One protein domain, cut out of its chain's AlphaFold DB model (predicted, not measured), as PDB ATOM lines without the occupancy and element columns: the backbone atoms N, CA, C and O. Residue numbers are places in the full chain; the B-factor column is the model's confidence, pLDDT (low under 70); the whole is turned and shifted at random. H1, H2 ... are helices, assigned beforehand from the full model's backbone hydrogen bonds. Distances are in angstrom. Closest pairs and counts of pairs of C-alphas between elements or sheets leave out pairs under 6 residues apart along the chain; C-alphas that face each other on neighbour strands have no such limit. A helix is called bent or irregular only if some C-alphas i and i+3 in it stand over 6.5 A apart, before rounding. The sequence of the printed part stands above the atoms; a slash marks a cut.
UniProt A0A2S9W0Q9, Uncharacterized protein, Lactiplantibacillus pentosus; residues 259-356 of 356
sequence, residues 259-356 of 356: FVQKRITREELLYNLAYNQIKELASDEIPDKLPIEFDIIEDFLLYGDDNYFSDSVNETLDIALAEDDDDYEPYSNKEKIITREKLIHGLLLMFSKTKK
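What this domain is: This is residues 259 to 356 of the 356 residues of an uncharacterized protein of Lactiplantibacillus pentosus (UniProt A0A2S9W0Q9). One long helix, H4, makes the longest side of the model, and H3 meets its early part about perpendicular, as an L; the kinked H1 passes through the angle between the two and packs on both. The short H2 sits near the first part of H3, away from H4. The printed part has 98 residues with four named helices, in the order H1, H2, H3, H4, and no named strand, an all-helix class. The whole is compact, with a radius of gyration of the C-alphas of 14.0 A and spans of 44 by 34 by 22 A.

Where its parts are: The printed part begins with H1, residues 259 to 281, 29.1 A from C-alpha 259 at (33.028, -5.824, 23.085) to C-alpha 281. H1 has a kink of 74 degrees near residue 274 and is irregular, with C-alphas 273 and 276 8.0 A apart. Residues 282 to 297 hold no named element. H2 is residues 298 to 303. H3, residues 307 to 321, is 20.7 A long and begins with C-alpha 307 at (26.938, -6.871, 13.933). H4, residues 330 to 354, is 37.0 A long and ends with C-alpha 354 at (21.484, 16.176, 35.573); it is neither bent nor irregular, but only just: C-alphas 332 and 335 are 6.4 A apart.

How they stand to each other: The helix packing is mostly crossed, with no touching pair at a shallow tilt. H1 touches H3 with residues 261 to 268 alone, on residues 309 to 314 of H3; the closest C-alphas are those of Thr 265 and Ser 310, 5.6 A apart. These two run the same way at a steep tilt of 61 degrees. H1 also touches H4, which meets it with residues 341 to 351 alone; the closest C-alphas are those of Ile 264 and Glu 341, 6.1 A apart. They run the same way at a steep tilt of 50 degrees. H2 and H3 are close but not clearly touching, the closest C-alphas being those of Phe 300 and Phe 309, 6.8 A apart. H2 is apart from H1 and from H4. Residues 317 to 321 of H3 touch residues 333 to 337 of H4; the closest C-alphas are those of Asp 318 and Asn 333, 6.2 A apart, and the lines are about perpendicular, at 77 degrees. In H2 and H3 every O i to N i+4 pair is within hydrogen-bond range; in H1 17 of 19 are, and in H4 18 of 21.

The domain as a whole: The two C-alphas farthest apart are those of Asp 326 and Lys 356, 46.6 A. The printed part has no cut and ends at the chain's last residue. The link from H1 to H2 is long, that from H2 to H3 tight, and that from H3 to H4 short. The mean pLDDT of the printed part is 85.9; residues 323 to 332 and 355 to 356 are under 70.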
ATOM      1  N   PHE A 259      33.996  -6.328  22.112       91.69
ATOM      2  CA  PHE A 259      33.028  -5.824  23.085       91.69
ATOM      3  C   PHE A 259      33.190  -4.331  23.361       91.69
ATOM      4  O   PHE A 259      32.187  -3.640  23.555       91.69
ATOM      5  N   VAL A 260      34.425  -3.819  23.298       90.56
ATOM      6  CA  VAL A 260      34.690  -2.373  23.245       90.56
ATOM      7  C   VAL A 260      33.945  -1.768  22.063       90.56
ATOM      8  O   VAL A 260      33.254  -0.766  22.226       90.56
ATOM      9  N   GLN A 261      33.978  -2.429  20.905       90.38
ATOM     10  CA  GLN A 261      33.249  -1.950  19.747       90.38
ATOM     11  C   GLN A 261      31.735  -1.905  19.967       90.38
ATOM     12  O   GLN A 261      31.092  -0.889  19.721       90.38
ATOM     13  N   LYS A 262      31.154  -2.967  20.524       90.94
ATOM     14  CA  LYS A 262      29.718  -2.995  20.853       90.94
ATOM     15  C   LYS A 262      29.335  -1.939  21.895       90.94
ATOM     16  O   LYS A 262      28.217  -1.422  21.894       90.94
ATOM     17  N   ARG A 263      30.239  -1.597  22.821       91.00
ATOM     18  CA  ARG A 263      30.067  -0.467  23.749       91.00
ATOM     19  C   ARG A 263      30.055   0.866  22.997       91.00
ATOM     20  O   ARG A 263      29.096   1.611  23.178       91.00
ATOM     21  N   ILE A 264      31.027   1.107  22.117       93.44
ATOM     22  CA  ILE A 264      31.095   2.306  21.267       93.44
ATOM     23  C   ILE A 264      29.807   2.473  20.459       93.44
ATOM     24  O   ILE A 264      29.186   3.528  20.535       93.44
ATOM     25  N   THR A 265      29.343   1.424  19.773       93.69
ATOM     26  CA  THR A 265      28.096   1.447  18.989       93.69
ATOM     27  C   THR A 265      26.899   1.912  19.826       93.69
ATOM     28  O   THR A 265      26.147   2.801  19.420       93.69
ATOM     29  N   ARG A 266      26.732   1.351  21.033       92.50
ATOM     30  CA  ARG A 266      25.649   1.733  21.957       92.50
ATOM     31  C   ARG A 266      25.768   3.188  22.407       92.50
ATOM     32  O   ARG A 266      24.764   3.899  22.456       92.50
ATOM     33  N   GLU A 267      26.971   3.625  22.757       94.88
ATOM     34  CA  GLU A 267      27.212   4.982  23.246       94.88
ATOM     35  C   GLU A 267      27.041   6.033  22.151       94.88
ATOM     36  O   GLU A 267      26.380   7.041  22.391       94.88
ATOM     37  N   GLU A 268      27.529   5.779  20.938       95.38
ATOM     38  CA  GLU A 268      27.335   6.657  19.781       95.38
ATOM     39  C   GLU A 268      25.858   6.800  19.418       95.38
ATOM     40  O   GLU A 268      25.395   7.912  19.157       95.38
ATOM     41  N   LEU A 269      25.088   5.708  19.455       94.31
ATOM     42  CA  LEU A 269      23.645   5.763  19.234       94.31
ATOM     43  C   LEU A 269      22.949   6.626  20.298       94.31
ATOM     44  O   LEU A 269      22.179   7.532  19.966       94.31
ATOM     45  N   LEU A 270      23.225   6.377  21.582       94.44
ATOM     46  CA  LEU A 270      22.639   7.151  22.681       94.44
ATOM     47  C   LEU A 270      23.035   8.628  22.606       94.44
ATOM     48  O   LEU A 270      22.190   9.506  22.801       94.44
ATOM     49  N   TYR A 271      24.299   8.902  22.293       96.38
ATOM     50  CA  TYR A 271      24.824  10.244  22.103       96.38
ATOM     51  C   TYR A 271      24.122  10.959  20.953       96.38
ATOM     52  O   TYR A 271      23.656  12.081  21.132       96.38
ATOM     53  N   ASN A 272      23.949  10.292  19.811       95.06
ATOM     54  CA  ASN A 272      23.228  10.828  18.660       95.06
ATOM     55  C   ASN A 272      21.790  11.230  19.001       95.06
ATOM     56  O   ASN A 272      21.339  12.316  18.627       95.06
ATOM     57  N   LEU A 273      21.077  10.381  19.745       93.69
ATOM     58  CA  LEU A 273      19.694  10.633  20.153       93.69
ATOM     59  C   LEU A 273      19.575  11.752  21.203       93.69
ATOM     60  O   LEU A 273      18.584  12.486  21.209       93.69
ATOM     61  N   ALA A 274      20.569  11.889  22.083       95.12
ATOM     62  CA  ALA A 274      20.591  12.878  23.163       95.12
ATOM     63  C   ALA A 274      21.400  14.149  22.838       95.12
ATOM     64  O   ALA A 274      21.508  15.033  23.690       95.12
ATOM     65  N   TYR A 275      21.962  14.256  21.628       95.62
ATOM     66  CA  TYR A 275      22.979  15.251  21.273       95.62
ATOM     67  C   TYR A 275      22.558  16.681  21.610       95.62
ATOM     68  O   TYR A 275      23.306  17.405  22.259       95.62
ATOM     69  N   ASN A 276      21.344  17.091  21.226       94.06
ATOM     70  CA  ASN A 276      20.878  18.463  21.446       94.06
ATOM     71  C   ASN A 276      20.791  18.801  22.941       94.06
ATOM     72  O   ASN A 276      21.232  19.865  23.359       94.06
ATOM     73  N   GLN A 277      20.268  17.882  23.754       94.00
ATOM     74  CA  GLN A 277      20.148  18.089  25.194       94.00
ATOM     75  C   GLN A 277      21.514  18.046  25.888       94.00
ATOM     76  O   GLN A 277      21.733  18.774  26.851       94.00
ATOM     77  N   ILE A 278      22.436  17.210  25.409       95.00
ATOM     78  CA  ILE A 278      23.819  17.187  25.899       95.00
ATOM     79  C   ILE A 278      24.518  18.505  25.558       95.00
ATOM     80  O   ILE A 278      25.154  19.092  26.428       95.00
ATOM     81  N   LYS A 279      24.345  19.005  24.332       94.31
ATOM     82  CA  LYS A 279      24.919  20.267  23.852       94.31
ATOM     83  C   LYS A 279      24.449  21.481  24.646       94.31
ATOM     84  O   LYS A 279      25.237  22.384  24.883       94.31
ATOM     85  N   GLU A 280      23.189  21.503  25.070       92.31
ATOM     86  CA  GLU A 280      22.658  22.566  25.936       92.31
ATOM     87  C   GLU A 280      23.269  22.552  27.346       92.31
ATOM     88  O   GLU A 280      23.329  23.591  28.002       92.31
ATOM     89  N   LEU A 281      23.694  21.380  27.827       90.75
ATOM     90  CA  LEU A 281      24.245  21.195  29.171       90.75
ATOM     91  C   LEU A 281      25.769  21.311  29.223       90.75
ATOM     92  O   LEU A 281      26.311  21.687  30.263       90.75
ATOM     93  N   ALA A 282      26.456  20.951  28.142       88.88
ATOM     94  CA  ALA A 282      27.901  21.034  28.054       88.88
ATOM     95  C   ALA A 282      28.350  22.502  27.982       88.88
ATOM     96  O   ALA A 282      27.828  23.291  27.200       88.88
ATOM     97  N   SER A 283      29.326  22.873  28.812       74.06
ATOM     98  CA  SER A 283      29.945  24.206  28.789       74.06
ATOM     99  C   SER A 283      31.025  24.355  27.717       74.06
ATOM    100  O   SER A 283      31.352  25.480  27.344       74.06
ATOM    101  N   ASP A 284      31.568  23.230  27.249       83.25
ATOM    102  CA  ASP A 284      32.689  23.146  26.315       83.25
ATOM    103  C   ASP A 284      32.235  22.641  24.939       83.25
ATOM    104  O   ASP A 284      31.120  22.141  24.767       83.25
ATOM    105  N   GLU A 285      33.119  22.764  23.950       88.81
ATOM    106  CA  GLU A 285      32.927  22.156  22.636       88.81
ATOM    107  C   GLU A 285      32.867  20.626  22.766       88.81
ATOM    108  O   GLU A 285      33.728  20.006  23.393       88.81
ATOM    109  N   ILE A 286      31.823  20.024  22.191       94.50
ATOM    110  CA  ILE A 286      31.585  18.575  22.221       94.50
ATOM    111  C   ILE A 286      31.721  17.981  20.817       94.50
ATOM    112  O   ILE A 286      31.454  18.689  19.844       94.50
ATOM    113  N   PRO A 287      32.077  16.687  20.685       93.94
ATOM    114  CA  PRO A 287      32.220  16.049  19.381       93.94
ATOM    115  C   PRO A 287      30.928  16.119  18.567       93.94
ATOM    116  O   PRO A 287      29.846  15.887  19.104       93.94
ATOM    117  N   ASP A 288      31.004  16.377  17.266       92.94
ATOM    118  CA  ASP A 288      29.801  16.351  16.435       92.94
ATOM    119  C   ASP A 288      29.169  14.955  16.384       92.94
ATOM    120  O   ASP A 288      29.828  13.919  16.565       92.94
ATOM    121  N   LYS A 289      27.850  14.944  16.179       92.75
ATOM    122  CA  LYS A 289      27.087  13.710  16.012       92.75
ATOM    123  C   LYS A 289      27.476  13.029  14.697       92.75
ATOM    124  O   LYS A 289      27.656  13.701  13.682       92.75
ATOM    125  N   LEU A 290      27.565  11.704  14.718       91.56
ATOM    126  CA  LEU A 290      27.823  10.921  13.512       91.56
ATOM    127  C   LEU A 290      26.561  10.816  12.641       91.56
ATOM    128  O   LEU A 290      25.454  10.765  13.178       91.56
ATOM    129  N   PRO A 291      26.682  10.747  11.309       90.50
ATOM    130  CA  PRO A 291      25.554  10.457  10.429       90.50
ATOM    131  C   PRO A 291      25.178   8.962  10.481       90.50
ATOM    132  O   PRO A 291      25.288   8.269   9.482       90.50
ATOM    133  N   ILE A 292      24.737   8.465  11.644       88.56
ATOM    134  CA  ILE A 292      24.344   7.056  11.822       88.56
ATOM    135  C   ILE A 292      23.129   6.728  10.945       88.56
ATOM    136  O   ILE A 292      22.110   7.426  10.993       88.56
ATOM    137  N   GLU A 293      23.228   5.636  10.189       85.75
ATOM    138  CA  GLU A 293      22.151   5.090   9.366       85.75
ATOM    139  C   GLU A 293      21.138   4.327  10.238       85.75
ATOM    140  O   GLU A 293      21.457   3.348  10.909       85.75
ATOM    141  N   PHE A 294      19.894   4.815  10.287       85.94
ATOM    142  CA  PHE A 294      18.829   4.247  11.132       85.94
ATOM    143  C   PHE A 294      17.954   3.210  10.412       85.94
ATOM    144  O   PHE A 294      17.072   2.626  11.032       85.94
ATOM    145  N   ASP A 295      18.138   3.000   9.113       87.19
ATOM    146  CA  ASP A 295      17.375   2.036   8.316       87.19
ATOM    147  C   ASP A 295      17.752   0.575   8.602       87.19
ATOM    148  O   ASP A 295      16.930  -0.309   8.373       87.19
ATOM    149  N   ILE A 296      18.929   0.333   9.184       87.06
ATOM    150  CA  ILE A 296      19.412  -0.997   9.595       87.06
ATOM    151  C   ILE A 296      19.377  -1.225  11.121       87.06
ATOM    152  O   ILE A 296      19.936  -2.191  11.622       87.06
ATOM    153  N   ILE A 297      18.716  -0.352  11.892       89.44
ATOM    154  CA  ILE A 297      18.725  -0.414  13.369       89.44
ATOM    155  C   ILE A 297      17.708  -1.405  13.967       89.44
ATOM    156  O   ILE A 297      17.692  -1.619  15.179       89.44
ATOM    157  N   GLU A 298      16.797  -1.960  13.160       90.56
ATOM    158  CA  GLU A 298      15.655  -2.745  13.652       90.56
ATOM    159  C   GLU A 298      16.100  -3.935  14.512       90.56
ATOM    160  O   GLU A 298      15.676  -4.049  15.667       90.56
ATOM    161  N   ASP A 299      17.011  -4.758  13.994       88.75
ATOM    162  CA  ASP A 299      17.520  -5.936  14.699       88.75
ATOM    163  C   ASP A 299      18.337  -5.543  15.937       88.75
ATOM    164  O   ASP A 299      18.166  -6.137  17.006       88.75
ATOM    165  N   PHE A 300      19.111  -4.455  15.860       90.12
ATOM    166  CA  PHE A 300      19.820  -3.909  17.017       90.12
ATOM    167  C   PHE A 300      18.865  -3.525  18.159       90.12
ATOM    168  O   PHE A 300      19.141  -3.799  19.327       90.12
ATOM    169  N   LEU A 301      17.714  -2.915  17.852       89.19
ATOM    170  CA  LEU A 301      16.708  -2.561  18.862       89.19
ATOM    171  C   LEU A 301      15.955  -3.782  19.404       89.19
ATOM    172  O   LEU A 301      15.566  -3.781  20.574       89.19
ATOM    173  N   LEU A 302      15.721  -4.799  18.570       89.94
ATOM    174  CA  LEU A 302      15.008  -6.017  18.959       89.94
ATOM    175  C   LEU A 302      15.859  -6.936  19.838       89.94
ATOM    176  O   LEU A 302      15.359  -7.471  20.830       89.94
ATOM    177  N   TYR A 303      17.128  -7.118  19.478       85.56
ATOM    178  CA  TYR A 303      18.015  -8.103  20.095       85.56
ATOM    179  C   TYR A 303      19.059  -7.481  21.029       85.56
ATOM    180  O   TYR A 303      19.633  -8.185  21.860       85.56
ATOM    181  N   GLY A 304      19.253  -6.159  20.966       80.38
ATOM    182  CA  GLY A 304      20.200  -5.412  21.801       80.38
ATOM    183  C   GLY A 304      21.657  -5.506  21.343       80.38
ATOM    184  O   GLY A 304      22.533  -4.933  21.994       80.38
ATOM    185  N   ASP A 305      21.908  -6.236  20.260       79.62
ATOM    186  CA  ASP A 305      23.203  -6.454  19.630       79.62
ATOM    187  C   ASP A 305      22.962  -6.832  18.164       79.62
ATOM    188  O   ASP A 305      22.081  -7.642  17.879       79.62
ATOM    189  N   ASP A 306      23.715  -6.218  17.259       88.62
ATOM    190  CA  ASP A 306      23.656  -6.457  15.818       88.62
ATOM    191  C   ASP A 306      25.003  -6.066  15.206       88.62
ATOM    192  O   ASP A 306      25.533  -4.969  15.442       88.62
ATOM    193  N   ASN A 307      25.595  -7.006  14.481       86.62
ATOM    194  CA  ASN A 307      26.938  -6.871  13.933       86.62
ATOM    195  C   ASN A 307      26.918  -5.957  12.690       86.62
ATOM    196  O   ASN A 307      27.770  -5.078  12.607       86.62
ATOM    197  N   TYR A 308      25.898  -6.037  11.823       88.31
ATOM    198  CA  TYR A 308      25.735  -5.121  10.680       88.31
ATOM    199  C   TYR A 308      25.641  -3.650  11.102       88.31
ATOM    200  O   TYR A 308      26.343  -2.793  10.562       88.31
ATOM    201  N   PHE A 309      24.808  -3.337  12.094       91.69
ATOM    202  CA  PHE A 309      24.689  -1.990  12.641       91.69
ATOM    203  C   PHE A 309      25.996  -1.539  13.302       91.69
ATOM    204  O   PHE A 309      26.421  -0.397  13.126       91.69
ATOM    205  N   SER A 310      26.665  -2.436  14.033       91.06
ATOM    206  CA  SER A 310      27.967  -2.136  14.639       91.06
ATOM    207  C   SER A 310      29.039  -1.828  13.592       91.06
ATOM    208  O   SER A 310      29.818  -0.894  13.786       91.06
ATOM    209  N   ASP A 311      29.054  -2.562  12.481       88.81
ATOM    210  CA  ASP A 311      29.979  -2.356  11.368       88.81
ATOM    211  C   ASP A 311      29.690  -1.045  10.618       88.81
ATOM    212  O   ASP A 311      30.621  -0.305  10.307       88.81
ATOM    213  N   SER A 312      28.418  -0.682  10.424       90.88
ATOM    214  CA  SER A 312      28.033   0.618   9.846       90.88
ATOM    215  C   SER A 312      28.465   1.803  10.725       90.88
ATOM    216  O   SER A 312      29.015   2.795  10.234       90.88
ATOM    217  N   VAL A 313      28.290   1.701  12.051       92.62
ATOM    218  CA  VAL A 313      28.773   2.734  12.986       92.62
ATOM    219  C   VAL A 313      30.299   2.829  12.957       92.62
ATOM    220  O   VAL A 313      30.839   3.936  12.984       92.62
ATOM    221  N   ASN A 314      30.990   1.695  12.859       90.06
ATOM    222  CA  ASN A 314      32.440   1.638  12.695       90.06
ATOM    223  C   ASN A 314      32.936   2.338  11.439       90.06
ATOM    224  O   ASN A 314      33.801   3.202  11.527       90.06
ATOM    225  N   GLU A 315      32.366   2.002  10.287       89.12
ATOM    226  CA  GLU A 315      32.729   2.621   9.016       89.12
ATOM    227  C   GLU A 315      32.498   4.137   9.073       89.12
ATOM    228  O   GLU A 315      33.349   4.930   8.670       89.12
ATOM    229  N   THR A 316      31.386   4.559   9.681       91.25
ATOM    230  CA  THR A 316      31.081   5.979   9.890       91.25
ATOM    231  C   THR A 316      32.111   6.669  10.791       91.25
ATOM    232  O   THR A 316      32.502   7.805  10.520       91.25
ATOM    233  N   LEU A 317      32.556   6.005  11.862       91.12
ATOM    234  CA  LEU A 317      33.613   6.497  12.750       91.12
ATOM    235  C   LEU A 317      34.947   6.628  12.018       91.12
ATOM    236  O   LEU A 317      35.602   7.661  12.142       91.12
ATOM    237  N   ASP A 318      35.327   5.609  11.251       87.88
ATOM    238  CA  ASP A 318      36.567   5.597  10.483       87.88
ATOM    239  C   ASP A 318      36.598   6.724   9.451       87.88
ATOM    240  O   ASP A 318      37.601   7.430   9.350       87.88
ATOM    241  N   ILE A 319      35.489   6.955   8.744       86.94
ATOM    242  CA  ILE A 319      35.354   8.064   7.791       86.94
ATOM    243  C   ILE A 319      35.405   9.416   8.512       86.94
ATOM    244  O   ILE A 319      36.087  10.331   8.058       86.94
ATOM    245  N   ALA A 320      34.695   9.565   9.634       87.19
ATOM    246  CA  ALA A 320      34.613  10.836  10.354       87.19
ATOM    247  C   ALA A 320      35.920  11.232  11.062       87.19
ATOM    248  O   ALA A 320      36.110  12.409  11.373       87.19
ATOM    249  N   LEU A 321      36.788  10.262  11.364       86.19
ATOM    250  CA  LEU A 321      38.048  10.463  12.090       86.19
ATOM    251  C   LEU A 321      39.297  10.310  11.211       86.19
ATOM    252  O   LEU A 321      40.411  10.559  11.698       86.19
ATOM    253  N   ALA A 322      39.116   9.941   9.940       80.94
ATOM    254  CA  ALA A 322      40.168   9.972   8.940       80.94
ATOM    255  C   ALA A 322      40.733  11.397   8.818       80.94
ATOM    256  O   ALA A 322      39.999  12.385   8.809       80.94
ATOM    257  N   GLU A 323      42.060  11.506   8.761       65.12
ATOM    258  CA  GLU A 323      42.700  12.747   8.320       65.12
ATOM    259  C   GLU A 323      42.540  12.859   6.797       65.12
ATOM    260  O   GLU A 323      42.527  11.838   6.119       65.12
ATOM    261  N   ASP A 324      42.408  14.081   6.270       59.50
ATOM    262  CA  ASP A 324      42.195  14.419   4.843       59.50
ATOM    263  C   ASP A 324      43.292  13.909   3.865       59.50
ATOM    264  O   ASP A 324      43.322  14.324   2.707       59.50
ATOM    265  N   ASP A 325      44.206  13.037   4.295       52.78
ATOM    266  CA  ASP A 325      45.265  12.486   3.452       52.78
ATOM    267  C   ASP A 325      44.849  11.136   2.848       52.78
ATOM    268  O   ASP A 325      44.357  10.241   3.531       52.78
ATOM    269  N   ASP A 326      45.113  10.991   1.546       53.88
ATOM    270  CA  ASP A 326      44.854   9.834   0.670       53.88
ATOM    271  C   ASP A 326      45.483   8.487   1.136       53.88
ATOM    272  O   ASP A 326      45.436   7.492   0.408       53.88
ATOM    273  N   ASP A 327      46.050   8.425   2.346       48.28
ATOM    274  CA  ASP A 327      46.697   7.261   2.951       48.28
ATOM    275  C   ASP A 327      45.866   6.737   4.141       48.28
ATOM    276  O   ASP A 327      46.112   7.037   5.310       48.28
ATOM    277  N   TYR A 328      44.864   5.907   3.838       52.44
ATOM    278  CA  TYR A 328      44.097   5.152   4.835       52.44
ATOM    279  C   TYR A 328      45.023   4.220   5.645       52.44
ATOM    280  O   TYR A 328      45.391   3.139   5.179       52.44
ATOM    281  N   GLU A 329      45.387   4.617   6.869       52.75
ATOM    282  CA  GLU A 329      46.081   3.762   7.842       52.75
ATOM    283  C   GLU A 329      45.119   3.275   8.951       52.75
ATOM    284  O   GLU A 329      44.794   4.038   9.865       52.75
ATOM    285  N   PRO A 330      44.728   1.981   8.965       51.75
ATOM    286  CA  PRO A 330      43.776   1.423   9.937       51.75
ATOM    287  C   PRO A 330      44.168   1.598  11.416       51.75
ATOM    288  O   PRO A 330      43.314   1.600  12.299       51.75
ATOM    289  N   TYR A 331      45.467   1.723  11.717       48.00
ATOM    290  CA  TYR A 331      45.963   1.852  13.092       48.00
ATOM    291  C   TYR A 331      45.798   3.268  13.672       48.00
ATOM    292  O   TYR A 331      45.638   3.394  14.887       48.00
ATOM    293  N   SER A 332      45.796   4.316  12.837       54.84
ATOM    294  CA  SER A 332      45.683   5.720  13.276       54.84
ATOM    295  C   SER A 332      44.287   6.044  13.828       54.84
ATOM    296  O   SER A 332      44.138   6.788  14.802       54.84
ATOM    297  N   ASN A 333      43.248   5.410  13.281       73.81
ATOM    298  CA  ASN A 333      41.867   5.661  13.691       73.81
ATOM    299  C   ASN A 333      41.501   5.019  15.035       73.81
ATOM    300  O   ASN A 333      40.730   5.606  15.793       73.81
ATOM    301  N   LYS A 334      42.085   3.869  15.400       80.69
ATOM    302  CA  LYS A 334      41.712   3.151  16.634       80.69
ATOM    303  C   LYS A 334      41.922   3.991  17.902       80.69
ATOM    304  O   LYS A 334      41.050   4.025  18.769       80.69
ATOM    305  N   GLU A 335      43.048   4.697  18.022       84.00
ATOM    306  CA  GLU A 335      43.307   5.565  19.185       84.00
ATOM    307  C   GLU A 335      42.360   6.771  19.234       84.00
ATOM    308  O   GLU A 335      41.903   7.164  20.316       84.00
ATOM    309  N   LYS A 336      42.010   7.332  18.069       89.19
ATOM    310  CA  LYS A 336      41.034   8.425  17.952       89.19
ATOM    311  C   LYS A 336      39.638   7.962  18.351       89.19
ATOM    312  O   LYS A 336      38.978   8.653  19.124       89.19
ATOM    313  N   ILE A 337      39.223   6.777  17.899       90.75
ATOM    314  CA  ILE A 337      37.946   6.151  18.259       90.75
ATOM    315  C   ILE A 337      37.870   5.940  19.775       90.75
ATOM    316  O   ILE A 337      36.908   6.370  20.403       90.75
ATOM    317  N   ILE A 338      38.913   5.376  20.395       88.31
ATOM    318  CA  ILE A 338      38.970   5.195  21.857       88.31
ATOM    319  C   ILE A 338      38.934   6.546  22.592       88.31
ATOM    320  O   ILE A 338      38.300   6.681  23.637       88.31
ATOM    321  N   THR A 339      39.612   7.568  22.067       90.88
ATOM    322  CA  THR A 339      39.583   8.915  22.657       90.88
ATOM    323  C   THR A 339      38.181   9.520  22.587       90.88
ATOM    324  O   THR A 339      37.701  10.082  23.573       90.88
ATOM    325  N   ARG A 340      37.506   9.366  21.444       93.06
ATOM    326  CA  ARG A 340      36.125   9.806  21.239       93.06
ATOM    327  C   ARG A 340      35.155   9.072  22.163       93.06
ATOM    328  O   ARG A 340      34.332   9.736  22.790       93.06
ATOM    329  N   GLU A 341      35.296   7.756  22.312       93.69
ATOM    330  CA  GLU A 341      34.495   6.946  23.240       93.69
ATOM    331  C   GLU A 341      34.571   7.495  24.665       93.69
ATOM    332  O   GLU A 341      33.541   7.829  25.243       93.69
ATOM    333  N   LYS A 342      35.775   7.730  25.198       92.44
ATOM    334  CA  LYS A 342      35.946   8.268  26.561       92.44
ATOM    335  C   LYS A 342      35.258   9.619  26.758       92.44
ATOM    336  O   LYS A 342      34.688   9.876  27.824       92.44
ATOM    337  N   LEU A 343      35.317  10.491  25.750       94.38
ATOM    338  CA  LEU A 343      34.646  11.793  25.778       94.38
ATOM    339  C   LEU A 343      33.122  11.627  25.783       94.38
ATOM    340  O   LEU A 343      32.445  12.208  26.635       94.38
ATOM    341  N   ILE A 344      32.583  10.811  24.875       95.88
ATOM    342  CA  ILE A 344      31.142  10.551  24.764       95.88
ATOM    343  C   ILE A 344      30.602   9.874  26.022       95.88
ATOM    344  O   ILE A 344      29.586  10.319  26.562       95.88
ATOM    345  N   HIS A 345      31.310   8.877  26.549       94.75
ATOM    346  CA  HIS A 345      30.976   8.218  27.804       94.75
ATOM    347  C   HIS A 345      30.817   9.238  28.942       94.75
ATOM    348  O   HIS A 345      29.817   9.252  29.666       94.75
ATOM    349  N   GLY A 346      31.779  10.161  29.072       93.94
ATOM    350  CA  GLY A 346      31.738  11.242  30.059       93.94
ATOM    351  C   GLY A 346      30.523  12.162  29.896       93.94
ATOM    352  O   GLY A 346      29.853  12.487  30.885       93.94
ATOM    353  N   LEU A 347      30.196  12.538  28.658       95.50
ATOM    354  CA  LEU A 347      29.034  13.371  28.335       95.50
ATOM    355  C   LEU A 347      27.706  12.669  28.657       95.50
ATOM    356  O   LEU A 347      26.811  13.283  29.245       95.50
ATOM    357  N   LEU A 348      27.582  11.378  28.344       95.19
ATOM    358  CA  LEU A 348      26.407  10.571  28.681       95.19
ATOM    359  C   LEU A 348      26.232  10.432  30.200       95.19
ATOM    360  O   LEU A 348      25.122  10.588  30.722       95.19
ATOM    361  N   LEU A 349      27.323  10.215  30.942       93.56
ATOM    362  CA  LEU A 349      27.285  10.179  32.404       93.56
ATOM    363  C   LEU A 349      26.875  11.528  33.002       93.56
ATOM    364  O   LEU A 349      26.055  11.552  33.925       93.56
ATOM    365  N   MET A 350      27.406  12.640  32.488       92.75
ATOM    366  CA  MET A 350      26.983  13.989  32.880       92.75
ATOM    367  C   MET A 350      25.478  14.165  32.652       92.75
ATOM    368  O   MET A 350      24.751  14.506  33.584       92.75
ATOM    369  N   PHE A 351      24.998  13.850  31.448       92.69
ATOM    370  CA  PHE A 351      23.587  13.948  31.082       92.69
ATOM    371  C   PHE A 351      22.677  13.135  32.009       92.69
ATOM    372  O   PHE A 351      21.635  13.626  32.451       92.69
ATOM    373  N   SER A 352      23.095  11.916  32.359       91.06
ATOM    374  CA  SER A 352      22.341  11.036  33.257       91.06
ATOM    375  C   SER A 352      22.202  11.600  34.678       91.06
ATOM    376  O   SER A 352      21.175  11.399  35.326       91.06
ATOM    377  N   LYS A 353      23.218  12.322  35.172       89.88
ATOM    378  CA  LYS A 353      23.237  12.889  36.529       89.88
ATOM    379  C   LYS A 353      22.372  14.137  36.644       89.88
ATOM    380  O   LYS A 353      21.764  14.334  37.688       89.88
ATOM    381  N   THR A 354      22.280  14.937  35.586       81.00
ATOM    382  CA  THR A 354      21.484  16.176  35.573       81.00
ATOM    383  C   THR A 354      19.975  15.921  35.486       81.00
ATOM    384  O   THR A 354      19.182  16.809  35.781       81.00
ATOM    385  N   LYS A 355      19.561  14.709  35.090       67.25
ATOM    386  CA  LYS A 355      18.148  14.294  35.034       67.25
ATOM    387  C   LYS A 355      17.654  13.523  36.270       67.25
ATOM    388  O   LYS A 355      16.504  13.083  36.260       67.25
ATOM    389  N   LYS A 356      18.493  13.344  37.296       54.94
ATOM    390  CA  LYS A 356      18.060  12.909  38.634       54.94
ATOM    391  C   LYS A 356      17.610  14.114  39.443       54.94
ATOM    392  O   LYS A 356      16.617  13.952  40.185       54.94
TER     393      LYS A 356